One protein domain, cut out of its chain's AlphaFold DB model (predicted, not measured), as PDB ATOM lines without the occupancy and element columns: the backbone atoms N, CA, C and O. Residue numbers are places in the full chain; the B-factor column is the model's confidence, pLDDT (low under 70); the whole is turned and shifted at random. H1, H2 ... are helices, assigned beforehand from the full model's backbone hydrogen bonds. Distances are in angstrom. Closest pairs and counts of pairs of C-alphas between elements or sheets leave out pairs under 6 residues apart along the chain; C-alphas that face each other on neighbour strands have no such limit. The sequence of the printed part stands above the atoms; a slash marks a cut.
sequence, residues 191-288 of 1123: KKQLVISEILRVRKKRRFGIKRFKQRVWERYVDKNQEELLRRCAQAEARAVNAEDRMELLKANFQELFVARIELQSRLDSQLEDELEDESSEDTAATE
ATOM      1  N   LYS A 191     164.801 239.301 220.290       58.69
ATOM      2  CA  LYS A 191     166.168 239.285 219.745       58.69
ATOM      3  C   LYS A 191     166.201 239.035 218.236       58.69
ATOM      4  O   LYS A 191     167.027 239.647 217.561       58.69
ATOM      5  N   LYS A 192     165.300 238.203 217.687       59.59
ATOM      6  CA  LYS A 192     165.162 238.045 216.225       59.59
ATOM      7  C   LYS A 192     164.657 239.346 215.586       59.59
ATOM      8  O   LYS A 192     165.246 239.799 214.608       59.59
ATOM      9  N   GLN A 193     163.646 239.994 216.173       58.78
ATOM     10  CA  GLN A 193     163.146 241.288 215.681       58.78
ATOM     11  C   GLN A 193     164.212 242.396 215.746       58.78
ATOM     12  O   GLN A 193     164.378 243.136 214.776       58.78
ATOM     13  N   LEU A 194     164.990 242.472 216.832       63.09
ATOM     14  CA  LEU A 194     166.056 243.467 216.984       63.09
ATOM     15  C   LEU A 194     167.120 243.331 215.880       63.09
ATOM     16  O   LEU A 194     167.485 244.328 215.254       63.09
ATOM     17  N   VAL A 195     167.563 242.101 215.587       67.88
ATOM     18  CA  VAL A 195     168.536 241.816 214.515       67.88
ATOM     19  C   VAL A 195     167.977 242.193 213.139       67.88
ATOM     20  O   VAL A 195     168.654 242.897 212.388       67.88
ATOM     21  N   ILE A 196     166.731 241.817 212.826       71.25
ATOM     22  CA  ILE A 196     166.070 242.194 211.565       71.25
ATOM     23  C   ILE A 196     165.973 243.724 211.440       71.25
ATOM     24  O   ILE A 196     166.294 244.278 210.385       71.25
ATOM     25  N   SER A 197     165.608 244.425 212.519       61.38
ATOM     26  CA  SER A 197     165.473 245.888 212.518       61.38
ATOM     27  C   SER A 197     166.793 246.608 212.217       61.38
ATOM     28  O   SER A 197     166.810 247.542 211.412       61.38
ATOM     29  N   GLU A 198     167.921 246.152 212.775       64.69
ATOM     30  CA  GLU A 198     169.221 246.786 212.537       64.69
ATOM     31  C   GLU A 198     169.808 246.388 211.166       64.69
ATOM     32  O   GLU A 198     170.430 247.226 210.512       64.69
ATOM     33  N   ILE A 199     169.518 245.184 210.644       69.44
ATOM     34  CA  ILE A 199     169.823 244.815 209.243       69.44
ATOM     35  C   ILE A 199     169.076 245.738 208.268       69.44
ATOM     36  O   ILE A 199     169.690 246.301 207.353       69.44
ATOM     37  N   LEU A 200     167.775 245.965 208.481       63.59
ATOM     38  CA  LEU A 200     166.980 246.903 207.680       63.59
ATOM     39  C   LEU A 200     167.499 248.342 207.813       63.59
ATOM     40  O   LEU A 200     167.600 249.059 206.813       63.59
ATOM     41  N   ARG A 201     167.917 248.757 209.014       70.88
ATOM     42  CA  ARG A 201     168.539 250.067 209.261       70.88
ATOM     43  C   ARG A 201     169.856 250.234 208.502       70.88
ATOM     44  O   ARG A 201     170.076 251.286 207.898       70.88
ATOM     45  N   VAL A 202     170.706 249.206 208.477       67.88
ATOM     46  CA  VAL A 202     171.960 249.190 207.706       67.88
ATOM     47  C   VAL A 202     171.676 249.212 206.202       67.88
ATOM     48  O   VAL A 202     172.257 250.052 205.510       67.88
ATOM     49  N   ARG A 203     170.742 248.394 205.690       63.25
ATOM     50  CA  ARG A 203     170.322 248.414 204.271       63.25
ATOM     51  C   ARG A 203     169.755 249.791 203.865       63.25
ATOM     52  O   ARG A 203     170.206 250.358 202.867       63.25
ATOM     53  N   LYS A 204     168.876 250.408 204.672       65.62
ATOM     54  CA  LYS A 204     168.347 251.775 204.441       65.62
ATOM     55  C   LYS A 204     169.479 252.818 204.440       65.62
ATOM     56  O   LYS A 204     169.560 253.641 203.529       65.62
ATOM     57  N   LYS A 205     170.415 252.740 205.394       65.44
ATOM     58  CA  LYS A 205     171.582 253.639 205.499       65.44
ATOM     59  C   LYS A 205     172.568 253.492 204.329       65.44
ATOM     60  O   LYS A 205     173.092 254.510 203.874       65.44
ATOM     61  N   ARG A 206     172.783 252.275 203.801       64.06
ATOM     62  CA  ARG A 206     173.559 252.034 202.566       64.06
ATOM     63  C   ARG A 206     172.869 252.657 201.346       64.06
ATOM     64  O   ARG A 206     173.497 253.470 200.669       64.06
ATOM     65  N   ARG A 207     171.568 252.401 201.129       65.62
ATOM     66  CA  ARG A 207     170.789 252.997 200.015       65.62
ATOM     67  C   ARG A 207     170.826 254.536 200.017       65.62
ATOM     68  O   ARG A 207     171.064 255.143 198.973       65.62
ATOM     69  N   PHE A 208     170.684 255.184 201.179       63.66
ATOM     70  CA  PHE A 208     170.853 256.644 201.298       63.66
ATOM     71  C   PHE A 208     172.294 257.118 201.028       63.66
ATOM     72  O   PHE A 208     172.488 258.197 200.461       63.66
ATOM     73  N   GLY A 209     173.300 256.322 201.400       73.94
ATOM     74  CA  GLY A 209     174.704 256.572 201.069       73.94
ATOM     75  C   GLY A 209     174.962 256.569 199.560       73.94
ATOM     76  O   GLY A 209     175.582 257.507 199.058       73.94
ATOM     77  N   ILE A 210     174.421 255.577 198.845       70.38
ATOM     78  CA  ILE A 210     174.537 255.435 197.385       70.38
ATOM     79  C   ILE A 210     173.808 256.573 196.657       70.38
ATOM     80  O   ILE A 210     174.418 257.228 195.811       70.38
ATOM     81  N   LYS A 211     172.561 256.914 197.036       66.38
ATOM     82  CA  LYS A 211     171.852 258.084 196.463       66.38
ATOM     83  C   LYS A 211     172.673 259.377 196.622       66.38
ATOM     84  O   LYS A 211     172.909 260.082 195.643       66.38
ATOM     85  N   ARG A 212     173.216 259.638 197.822       65.94
ATOM     86  CA  ARG A 212     174.119 260.782 198.073       65.94
ATOM     87  C   ARG A 212     175.506 260.640 197.433       65.94
ATOM     88  O   ARG A 212     176.257 261.613 197.433       65.94
ATOM     89  N   PHE A 213     175.913 259.473 196.941       67.12
ATOM     90  CA  PHE A 213     177.136 259.324 196.149       67.12
ATOM     91  C   PHE A 213     176.870 259.702 194.692       67.12
ATOM     92  O   PHE A 213     177.513 260.632 194.208       67.12
ATOM     93  N   LYS A 214     175.851 259.095 194.059       64.12
ATOM     94  CA  LYS A 214     175.412 259.423 192.690       64.12
ATOM     95  C   LYS A 214     175.191 260.929 192.510       64.12
ATOM     96  O   LYS A 214     175.786 261.522 191.615       64.12
ATOM     97  N   GLN A 215     174.455 261.563 193.428       69.88
ATOM     98  CA  GLN A 215     174.230 263.015 193.420       69.88
ATOM     99  C   GLN A 215     175.543 263.827 193.394       69.88
ATOM    100  O   GLN A 215     175.720 264.674 192.527       69.88
ATOM    101  N   ARG A 216     176.510 263.533 194.277       72.56
ATOM    102  CA  ARG A 216     177.783 264.285 194.354       72.56
ATOM    103  C   ARG A 216     178.770 263.975 193.226       72.56
ATOM    104  O   ARG A 216     179.721 264.731 193.032       72.56
ATOM    105  N   VAL A 217     178.594 262.860 192.515       71.00
ATOM    106  CA  VAL A 217     179.319 262.581 191.265       71.00
ATOM    107  C   VAL A 217     178.702 263.392 190.124       71.00
ATOM    108  O   VAL A 217     179.444 264.034 189.382       71.00
ATOM    109  N   TRP A 218     177.368 263.437 190.048       67.69
ATOM    110  CA  TRP A 218     176.621 264.237 189.076       67.69
ATOM    111  C   TRP A 218     176.900 265.739 189.213       67.69
ATOM    112  O   TRP A 218     177.337 266.349 188.245       67.69
ATOM    113  N   GLU A 219     176.756 266.316 190.413       71.12
ATOM    114  CA  GLU A 219     177.034 267.736 190.707       71.12
ATOM    115  C   GLU A 219     178.423 268.154 190.192       71.12
ATOM    116  O   GLU A 219     178.543 269.023 189.333       71.12
ATOM    117  N   ARG A 220     179.477 267.432 190.599       74.25
ATOM    118  CA  ARG A 220     180.860 267.698 190.156       74.25
ATOM    119  C   ARG A 220     181.082 267.510 188.658       74.25
ATOM    120  O   ARG A 220     182.015 268.096 188.106       74.25
ATOM    121  N   TYR A 221     180.311 266.634 188.014       69.00
ATOM    122  CA  TYR A 221     180.376 266.458 186.570       69.00
ATOM    123  C   TYR A 221     179.708 267.643 185.859       69.00
ATOM    124  O   TYR A 221     180.307 268.191 184.932       69.00
ATOM    125  N   VAL A 222     178.532 268.082 186.318       70.75
ATOM    126  CA  VAL A 222     177.842 269.274 185.800       70.75
ATOM    127  C   VAL A 222     178.735 270.505 185.952       70.75
ATOM    128  O   VAL A 222     179.075 271.100 184.932       70.75
ATOM    129  N   ASP A 223     179.228 270.804 187.161       75.06
ATOM    130  CA  ASP A 223     180.119 271.943 187.443       75.06
ATOM    131  C   ASP A 223     181.295 272.011 186.453       75.06
ATOM    132  O   ASP A 223     181.546 273.023 185.792       75.06
ATOM    133  N   LYS A 224     182.016 270.891 186.313       76.62
ATOM    134  CA  LYS A 224     183.243 270.806 185.514       76.62
ATOM    135  C   LYS A 224     182.985 270.953 184.012       76.62
ATOM    136  O   LYS A 224     183.815 271.525 183.303       76.62
ATOM    137  N   ASN A 225     181.870 270.423 183.512       72.50
ATOM    138  CA  ASN A 225     181.534 270.524 182.093       72.50
ATOM    139  C   ASN A 225     180.829 271.844 181.768       72.50
ATOM    140  O   ASN A 225     180.976 272.327 180.650       72.50
ATOM    141  N   GLN A 226     180.171 272.485 182.735       71.06
ATOM    142  CA  GLN A 226     179.686 273.859 182.622       71.06
ATOM    143  C   GLN A 226     180.854 274.863 182.587       71.06
ATOM    144  O   GLN A 226     180.842 275.772 181.756       71.06
ATOM    145  N   GLU A 227     181.912 274.667 183.385       76.25
ATOM    146  CA  GLU A 227     183.140 275.479 183.290       76.25
ATOM    147  C   GLU A 227     183.812 275.328 181.910       76.25
ATOM    148  O   GLU A 227     184.117 276.323 181.247       76.25
ATOM    149  N   GLU A 228     184.004 274.093 181.430       75.44
ATOM    150  CA  GLU A 228     184.587 273.821 180.106       75.44
ATOM    151  C   GLU A 228     183.674 274.285 178.950       75.44
ATOM    152  O   GLU A 228     184.173 274.770 177.932       75.44
ATOM    153  N   LEU A 229     182.347 274.231 179.110       67.19
ATOM    154  CA  LEU A 229     181.381 274.799 178.166       67.19
ATOM    155  C   LEU A 229     181.555 276.312 178.033       67.19
ATOM    156  O   LEU A 229     181.723 276.817 176.921       67.19
ATOM    157  N   LEU A 230     181.552 277.033 179.155       74.50
ATOM    158  CA  LEU A 230     181.749 278.484 179.179       74.50
ATOM    159  C   LEU A 230     183.126 278.851 178.598       74.50
ATOM    160  O   LEU A 230     183.242 279.786 177.803       74.50
ATOM    161  N   ARG A 231     184.157 278.043 178.882       82.19
ATOM    162  CA  ARG A 231     185.504 278.164 178.298       82.19
ATOM    163  C   ARG A 231     185.528 277.966 176.777       82.19
ATOM    164  O   ARG A 231     186.329 278.616 176.095       82.19
ATOM    165  N   ARG A 232     184.693 277.074 176.232       75.19
ATOM    166  CA  ARG A 232     184.549 276.842 174.783       75.19
ATOM    167  C   ARG A 232     183.720 277.929 174.110       75.19
ATOM    168  O   ARG A 232     184.144 278.419 173.068       75.19
ATOM    169  N   CYS A 233     182.622 278.370 174.720       69.12
ATOM    170  CA  CYS A 233     181.797 279.463 174.201       69.12
ATOM    171  C   CYS A 233     182.579 280.785 174.161       69.12
ATOM    172  O   CYS A 233     182.632 281.421 173.112       69.12
ATOM    173  N   ALA A 234     183.335 281.125 175.210       76.62
ATOM    174  CA  ALA A 234     184.219 282.294 175.191       76.62
ATOM    175  C   ALA A 234     185.305 282.211 174.091       76.62
ATOM    176  O   ALA A 234     185.639 283.209 173.452       76.62
ATOM    177  N   GLN A 235     185.846 281.015 173.816       76.25
ATOM    178  CA  GLN A 235     186.777 280.804 172.696       76.25
ATOM    179  C   GLN A 235     186.098 280.833 171.318       76.25
ATOM    180  O   GLN A 235     186.762 281.161 170.333       76.25
ATOM    181  N   ALA A 236     184.813 280.487 171.236       68.69
ATOM    182  CA  ALA A 236     184.003 280.557 170.025       68.69
ATOM    183  C   ALA A 236     183.668 282.009 169.664       68.69
ATOM    184  O   ALA A 236     183.965 282.455 168.557       68.69
ATOM    185  N   GLU A 237     183.136 282.778 170.615       72.25
ATOM    186  CA  GLU A 237     182.791 284.195 170.446       72.25
ATOM    187  C   GLU A 237     184.003 285.061 170.077       72.25
ATOM    188  O   GLU A 237     183.875 286.001 169.289       72.25
ATOM    189  N   ALA A 238     185.185 284.708 170.596       78.00
ATOM    190  CA  ALA A 238     186.462 285.337 170.262       78.00
ATOM    191  C   ALA A 238     187.014 284.964 168.865       78.00
ATOM    192  O   ALA A 238     188.010 285.549 168.432       78.00
ATOM    193  N   ARG A 239     186.410 283.992 168.165       77.88
ATOM    194  CA  ARG A 239     186.799 283.549 166.806       77.88
ATOM    195  C   ARG A 239     185.749 283.872 165.742       77.88
ATOM    196  O   ARG A 239     186.123 284.111 164.596       77.88
ATOM    197  N   ALA A 240     184.471 283.860 166.106       80.25
ATOM    198  CA  ALA A 240     183.348 284.147 165.224       80.25
ATOM    199  C   ALA A 240     183.291 285.643 164.864       80.25
ATOM    200  O   ALA A 240     183.282 286.501 165.753       80.25
ATOM    201  N   VAL A 241     183.269 285.952 163.563       70.31
ATOM    202  CA  VAL A 241     183.402 287.326 163.049       70.31
ATOM    203  C   VAL A 241     182.039 288.016 162.966       70.31
ATOM    204  O   VAL A 241     181.945 289.206 163.267       70.31
ATOM    205  N   ASN A 242     180.996 287.265 162.607       85.38
ATOM    206  CA  ASN A 242     179.616 287.733 162.482       85.38
ATOM    207  C   ASN A 242     178.671 287.018 163.472       85.38
ATOM    208  O   ASN A 242     179.044 286.050 164.133       85.38
ATOM    209  N   ALA A 243     177.426 287.495 163.577       72.31
ATOM    210  CA  ALA A 243     176.418 286.921 164.476       72.31
ATOM    211  C   ALA A 243     175.888 285.546 164.017       72.31
ATOM    212  O   ALA A 243     175.618 284.691 164.857       72.31
ATOM    213  N   GLU A 244     175.791 285.300 162.706       80.12
ATOM    214  CA  GLU A 244     175.400 283.988 162.161       80.12
ATOM    215  C   GLU A 244     176.439 282.912 162.515       80.12
ATOM    216  O   GLU A 244     176.069 281.890 163.090       80.12
ATOM    217  N   ASP A 245     177.737 283.200 162.325       82.31
ATOM    218  CA  ASP A 245     178.851 282.331 162.745       82.31
ATOM    219  C   ASP A 245     178.734 281.910 164.228       82.31
ATOM    220  O   ASP A 245     179.073 280.784 164.595       82.31
ATOM    221  N   ARG A 246     178.265 282.821 165.099       78.00
ATOM    222  CA  ARG A 246     178.060 282.554 166.533       78.00
ATOM    223  C   ARG A 246     176.883 281.617 166.761       78.00
ATOM    224  O   ARG A 246     177.024 280.653 167.506       78.00
ATOM    225  N   MET A 247     175.748 281.866 166.109       77.94
ATOM    226  CA  MET A 247     174.548 281.035 166.251       77.94
ATOM    227  C   MET A 247     174.738 279.620 165.699       77.94
ATOM    228  O   MET A 247     174.268 278.666 166.321       77.94
ATOM    229  N   GLU A 248     175.444 279.447 164.578       80.69
ATOM    230  CA  GLU A 248     175.765 278.108 164.065       80.69
ATOM    231  C   GLU A 248     176.729 277.358 164.990       80.69
ATOM    232  O   GLU A 248     176.487 276.191 165.308       80.69
ATOM    233  N   LEU A 249     177.781 278.016 165.492       80.44
ATOM    234  CA  LEU A 249     178.746 277.343 166.365       80.44
ATOM    235  C   LEU A 249     178.182 277.052 167.768       80.44
ATOM    236  O   LEU A 249     178.532 276.035 168.363       80.44
ATOM    237  N   LEU A 250     177.276 277.891 168.285       77.06
ATOM    238  CA  LEU A 250     176.525 277.603 169.515       77.06
ATOM    239  C   LEU A 250     175.605 276.386 169.339       77.06
ATOM    240  O   LEU A 250     175.598 275.515 170.207       77.06
ATOM    241  N   LYS A 251     174.898 276.270 168.204       80.50
ATOM    242  CA  LYS A 251     174.094 275.076 167.878       80.50
ATOM    243  C   LYS A 251     174.954 273.813 167.788       80.50
ATOM    244  O   LYS A 251     174.588 272.797 168.375       80.50
ATOM    245  N   ALA A 252     176.107 273.883 167.118       80.31
ATOM    246  CA  ALA A 252     177.040 272.759 167.018       80.31
ATOM    247  C   ALA A 252     177.562 272.319 168.399       80.31
ATOM    248  O   ALA A 252     177.475 271.140 168.739       80.31
ATOM    249  N   ASN A 253     178.011 273.267 169.232       78.81
ATOM    250  CA  ASN A 253     178.442 272.988 170.606       78.81
ATOM    251  C   ASN A 253     177.312 272.349 171.438       78.81
ATOM    252  O   ASN A 253     177.554 271.382 172.156       78.81
ATOM    253  N   PHE A 254     176.077 272.855 171.333       78.56
ATOM    254  CA  PHE A 254     174.923 272.300 172.051       78.56
ATOM    255  C   PHE A 254     174.624 270.852 171.631       78.56
ATOM    256  O   PHE A 254     174.353 269.998 172.478       78.56
ATOM    257  N   GLN A 255     174.740 270.551 170.336       80.75
ATOM    258  CA  GLN A 255     174.537 269.206 169.803       80.75
ATOM    259  C   GLN A 255     175.636 268.223 170.249       80.75
ATOM    260  O   GLN A 255     175.312 267.092 170.616       80.75
ATOM    261  N   GLU A 256     176.909 268.641 170.299       76.19
ATOM    262  CA  GLU A 256     177.999 267.817 170.859       76.19
ATOM    263  C   GLU A 256     177.751 267.459 172.336       76.19
ATOM    264  O   GLU A 256     177.937 266.308 172.734       76.19
ATOM    265  N   LEU A 257     177.285 268.416 173.147       70.12
ATOM    266  CA  LEU A 257     176.987 268.203 174.571       70.12
ATOM    267  C   LEU A 257     175.801 267.258 174.783       70.12
ATOM    268  O   LEU A 257     175.831 266.430 175.693       70.12
ATOM    269  N   PHE A 258     174.767 267.363 173.945       74.75
ATOM    270  CA  PHE A 258     173.604 266.480 174.007       74.75
ATOM    271  C   PHE A 258     173.990 265.021 173.715       74.75
ATOM    272  O   PHE A 258     173.597 264.120 174.455       74.75
ATOM    273  N   VAL A 259     174.841 264.793 172.707       78.19
ATOM    274  CA  VAL A 259     175.401 263.463 172.411       78.19
ATOM    275  C   VAL A 259     176.294 262.970 173.557       78.19
ATOM    276  O   VAL A 259     176.122 261.841 174.012       78.19
ATOM    277  N   ALA A 260     177.185 263.816 174.085       71.44
ATOM    278  CA  ALA A 260     178.061 263.452 175.203       71.44
ATOM    279  C   ALA A 260     177.283 263.101 176.488       71.44
ATOM    280  O   ALA A 260     177.687 262.196 177.221       71.44
ATOM    281  N   ARG A 261     176.147 263.768 176.746       75.69
ATOM    282  CA  ARG A 261     175.230 263.433 177.849       75.69
ATOM    283  C   ARG A 261     174.628 262.038 177.674       75.69
ATOM    284  O   ARG A 261     174.607 261.283 178.640       75.69
ATOM    285  N   ILE A 262     174.160 261.694 176.473       77.44
ATOM    286  CA  ILE A 262     173.582 260.370 176.181       77.44
ATOM    287  C   ILE A 262     174.646 259.272 176.315       77.44
ATOM    288  O   ILE A 262     174.402 258.258 176.966       77.44
ATOM    289  N   GLU A 263     175.844 259.491 175.765       73.75
ATOM    290  CA  GLU A 263     176.943 258.522 175.846       73.75
ATOM    291  C   GLU A 263     177.384 258.270 177.300       73.75
ATOM    292  O   GLU A 263     177.695 257.139 177.670       73.75
ATOM    293  N   LEU A 264     177.385 259.303 178.149       68.62
ATOM    294  CA  LEU A 264     177.736 259.157 179.564       68.62
ATOM    295  C   LEU A 264     176.608 258.612 180.435       68.62
ATOM    296  O   LEU A 264     176.916 257.916 181.396       68.62
ATOM    297  N   GLN A 265     175.342 258.861 180.095       72.62
ATOM    298  CA  GLN A 265     174.212 258.188 180.737       72.62
ATOM    299  C   GLN A 265     174.314 256.674 180.498       72.62
ATOM    300  O   GLN A 265     174.425 255.917 181.454       72.62
ATOM    301  N   SER A 266     174.465 256.252 179.237       79.25
ATOM    302  CA  SER A 266     174.657 254.840 178.870       79.25
ATOM    303  C   SER A 266     175.864 254.184 179.559       79.25
ATOM    304  O   SER A 266     175.775 253.026 179.960       79.25
ATOM    305  N   ARG A 267     176.979 254.906 179.743       75.31
ATOM    306  CA  ARG A 267     178.142 254.403 180.498       75.31
ATOM    307  C   ARG A 267     177.892 254.320 182.006       75.31
ATOM    308  O   ARG A 267     178.427 253.420 182.637       75.31
ATOM    309  N   LEU A 268     177.132 255.251 182.585       73.88
ATOM    310  CA  LEU A 268     176.788 255.239 184.010       73.88
ATOM    311  C   LEU A 268     175.797 254.115 184.335       73.88
ATOM    312  O   LEU A 268     175.894 253.517 185.402       73.88
ATOM    313  N   ASP A 269     174.870 253.842 183.419       73.12
ATOM    314  CA  ASP A 269     173.885 252.771 183.555       73.12
ATOM    315  C   ASP A 269     174.556 251.398 183.389       73.12
ATOM    316  O   ASP A 269     174.412 250.561 184.272       73.12
ATOM    317  N   SER A 270     175.418 251.214 182.378       76.50
ATOM    318  CA  SER A 270     176.239 249.996 182.230       76.50
ATOM    319  C   SER A 270     177.173 249.755 183.425       76.50
ATOM    320  O   SER A 270     177.271 248.629 183.892       76.50
ATOM    321  N   GLN A 271     177.803 250.796 183.986       74.31
ATOM    322  CA  GLN A 271     178.592 250.651 185.221       74.31
ATOM    323  C   GLN A 271     177.738 250.296 186.446       74.31
ATOM    324  O   GLN A 271     178.270 249.782 187.425       74.31
ATOM    325  N   LEU A 272     176.436 250.588 186.418       68.00
ATOM    326  CA  LEU A 272     175.518 250.176 187.472       68.00
ATOM    327  C   LEU A 272     175.042 248.736 187.283       68.00
ATOM    328  O   LEU A 272     174.821 248.056 188.275       68.00
ATOM    329  N   GLU A 273     174.874 248.290 186.040       75.31
ATOM    330  CA  GLU A 273     174.604 246.889 185.708       75.31
ATOM    331  C   GLU A 273     175.791 246.017 186.158       75.31
ATOM    332  O   GLU A 273     175.575 245.095 186.941       75.31
ATOM    333  N   ASP A 274     177.033 246.407 185.829       76.38
ATOM    334  CA  ASP A 274     178.264 245.767 186.331       76.38
ATOM    335  C   ASP A 274     178.287 245.682 187.883       76.38
ATOM    336  O   ASP A 274     178.474 244.605 188.451       76.38
ATOM    337  N   GLU A 275     178.063 246.804 188.594       74.94
ATOM    338  CA  GLU A 275     178.053 246.840 190.074       74.94
ATOM    339  C   GLU A 275     176.907 246.009 190.697       74.94
ATOM    340  O   GLU A 275     177.046 245.517 191.820       74.94
ATOM    341  N   LEU A 276     175.773 245.848 190.002       67.56
ATOM    342  CA  LEU A 276     174.621 245.070 190.478       67.56
ATOM    343  C   LEU A 276     174.767 243.567 190.211       67.56
ATOM    344  O   LEU A 276     174.312 242.771 191.038       67.56
ATOM    345  N   GLU A 277     175.401 243.166 189.106       73.38
ATOM    346  CA  GLU A 277     175.747 241.761 188.862       73.38
ATOM    347  C   GLU A 277     176.759 241.268 189.912       73.38
ATOM    348  O   GLU A 277     176.518 240.227 190.534       73.38
ATOM    349  N   ASP A 278     177.794 242.062 190.220       66.50
ATOM    350  CA  ASP A 278     178.742 241.775 191.308       66.50
ATOM    351  C   ASP A 278     178.032 241.648 192.679       66.50
ATOM    352  O   ASP A 278     178.198 240.621 193.350       66.50
ATOM    353  N   GLU A 279     177.188 242.614 193.093       57.56
ATOM    354  CA  GLU A 279     176.436 242.523 194.370       57.56
ATOM    355  C   GLU A 279     175.489 241.301 194.411       57.56
ATOM    356  O   GLU A 279     175.298 240.707 195.479       57.56
ATOM    357  N   SER A 280     174.929 240.867 193.272       51.44
ATOM    358  CA  SER A 280     174.054 239.681 193.214       51.44
ATOM    359  C   SER A 280     174.789 238.366 193.524       51.44
ATOM    360  O   SER A 280     174.196 237.438 194.086       51.44
ATOM    361  N   SER A 281     176.092 238.299 193.224       51.72
ATOM    362  CA  SER A 281     176.939 237.134 193.510       51.72
ATOM    363  C   SER A 281     177.302 237.001 194.998       51.72
ATOM    364  O   SER A 281     177.453 235.886 195.503       51.72
ATOM    365  N   GLU A 282     177.374 238.117 195.737       60.53
ATOM    366  CA  GLU A 282     177.602 238.094 197.188       60.53
ATOM    367  C   GLU A 282     176.320 237.745 197.969       60.53
ATOM    368  O   GLU A 282     176.367 236.910 198.878       60.53
ATOM    369  N   ASP A 283     175.164 238.335 197.621       49.00
ATOM    370  CA  ASP A 283     173.903 238.082 198.348       49.00
ATOM    371  C   ASP A 283     173.391 236.636 198.105       49.00
ATOM    372  O   ASP A 283     172.821 236.032 199.018       49.00
ATOM    373  N   THR A 284     173.663 236.019 196.943       52.00
ATOM    374  CA  THR A 284     173.332 234.595 196.687       52.00
ATOM    375  C   THR A 284     174.151 233.636 197.558       52.00
ATOM    376  O   THR A 284     173.566 232.814 198.271       52.00
ATOM    377  N   ALA A 285     175.478 233.794 197.613       50.56
ATOM    378  CA  ALA A 285     176.345 232.999 198.493       50.56
ATOM    379  C   ALA A 285     175.986 233.153 199.990       50.56
ATOM    380  O   ALA A 285     176.107 232.208 200.782       50.56
ATOM    381  N   ALA A 286     175.493 234.333 200.387       50.28
ATOM    382  CA  ALA A 286     174.962 234.568 201.728       50.28
ATOM    383  C   ALA A 286     173.629 233.834 201.984       50.28
ATOM    384  O   ALA A 286     173.408 233.353 203.097       50.28
ATOM    385  N   THR A 287     172.747 233.699 200.987       51.00
ATOM    386  CA  THR A 287     171.501 232.923 201.147       51.00
ATOM    387  C   THR A 287     171.734 231.413 201.230       51.00
ATOM    388  O   THR A 287     171.146 230.767 202.098       51.00
ATOM    389  N   GLU A 288     172.636 230.845 200.424       48.44
ATOM    390  CA  GLU A 288     172.942 229.403 200.468       48.44
ATOM    391  C   GLU A 288     173.522 228.974 201.827       48.44
ATOM    392  O   GLU A 288     173.146 227.936 202.377       48.44
TER     393      GLU A 288
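AT A GLANCE: This is residues 191 to 288 of the 1123 residues of an uncharacterized protein of Serpula lacrymans var. lacrymans (strain S7.3) (UniProt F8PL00). This is a long, narrow helical hairpin: helix H1 runs the length of the model, a tight turn follows, and H2 folds back beside it the opposite way. The two helices meet only near the turn, H1 with residues 233 to 237 and H2 with residues 246 to 250, and spread from there as a very narrow V whose far arms, residues 191 to 213 of H1 and 269 to 288 of H2, stand free. The printed part has 98 residues with two named helices, H1 then H2, and no named strand; the class is all helix. It is extended, with a radius of gyration of the C-alphas of 22.4 A, and a rod of 76 by 22 by 13 A.

HOW THE PARTS SIT: Begin with H1, residues 191 to 237, and go on to H2, residues 243 to 288. They form a helical hairpin, running opposite ways at a shallow tilt of 20 degrees. Look near the link for the place where they touch: the closest C-alphas, those of Glu 237 and Arg 246, are 6.4 A apart. The centres of the two helices are 14.4 A apart. In the backbone, 41 of 43 O i to N i+4 pairs of H1 and 40 of 42 of H2 are within hydrogen-bond range.

IN THESE COORDINATES: Find C-alpha 191 at (166.168, 239.285, 219.745); from there H1 runs 68.7 A to C-alpha 237 at (182.791, 284.195, 170.446). H2 begins at C-alpha 243 and runs 67.9 A to C-alpha 288 at (172.942, 229.403, 200.468).

THE WHOLE: The two C-alphas farthest apart, those of Lys 191 and Val 241, are 76.3 A apart. The printed part has no cut, and the link from H1 to H2, 5 residues, is tight. Look in the B-factor column for the mean pLDDT of the printed part, 70.2; 40 residues are under 70, among them residues 202 to 208 and 278 to 288.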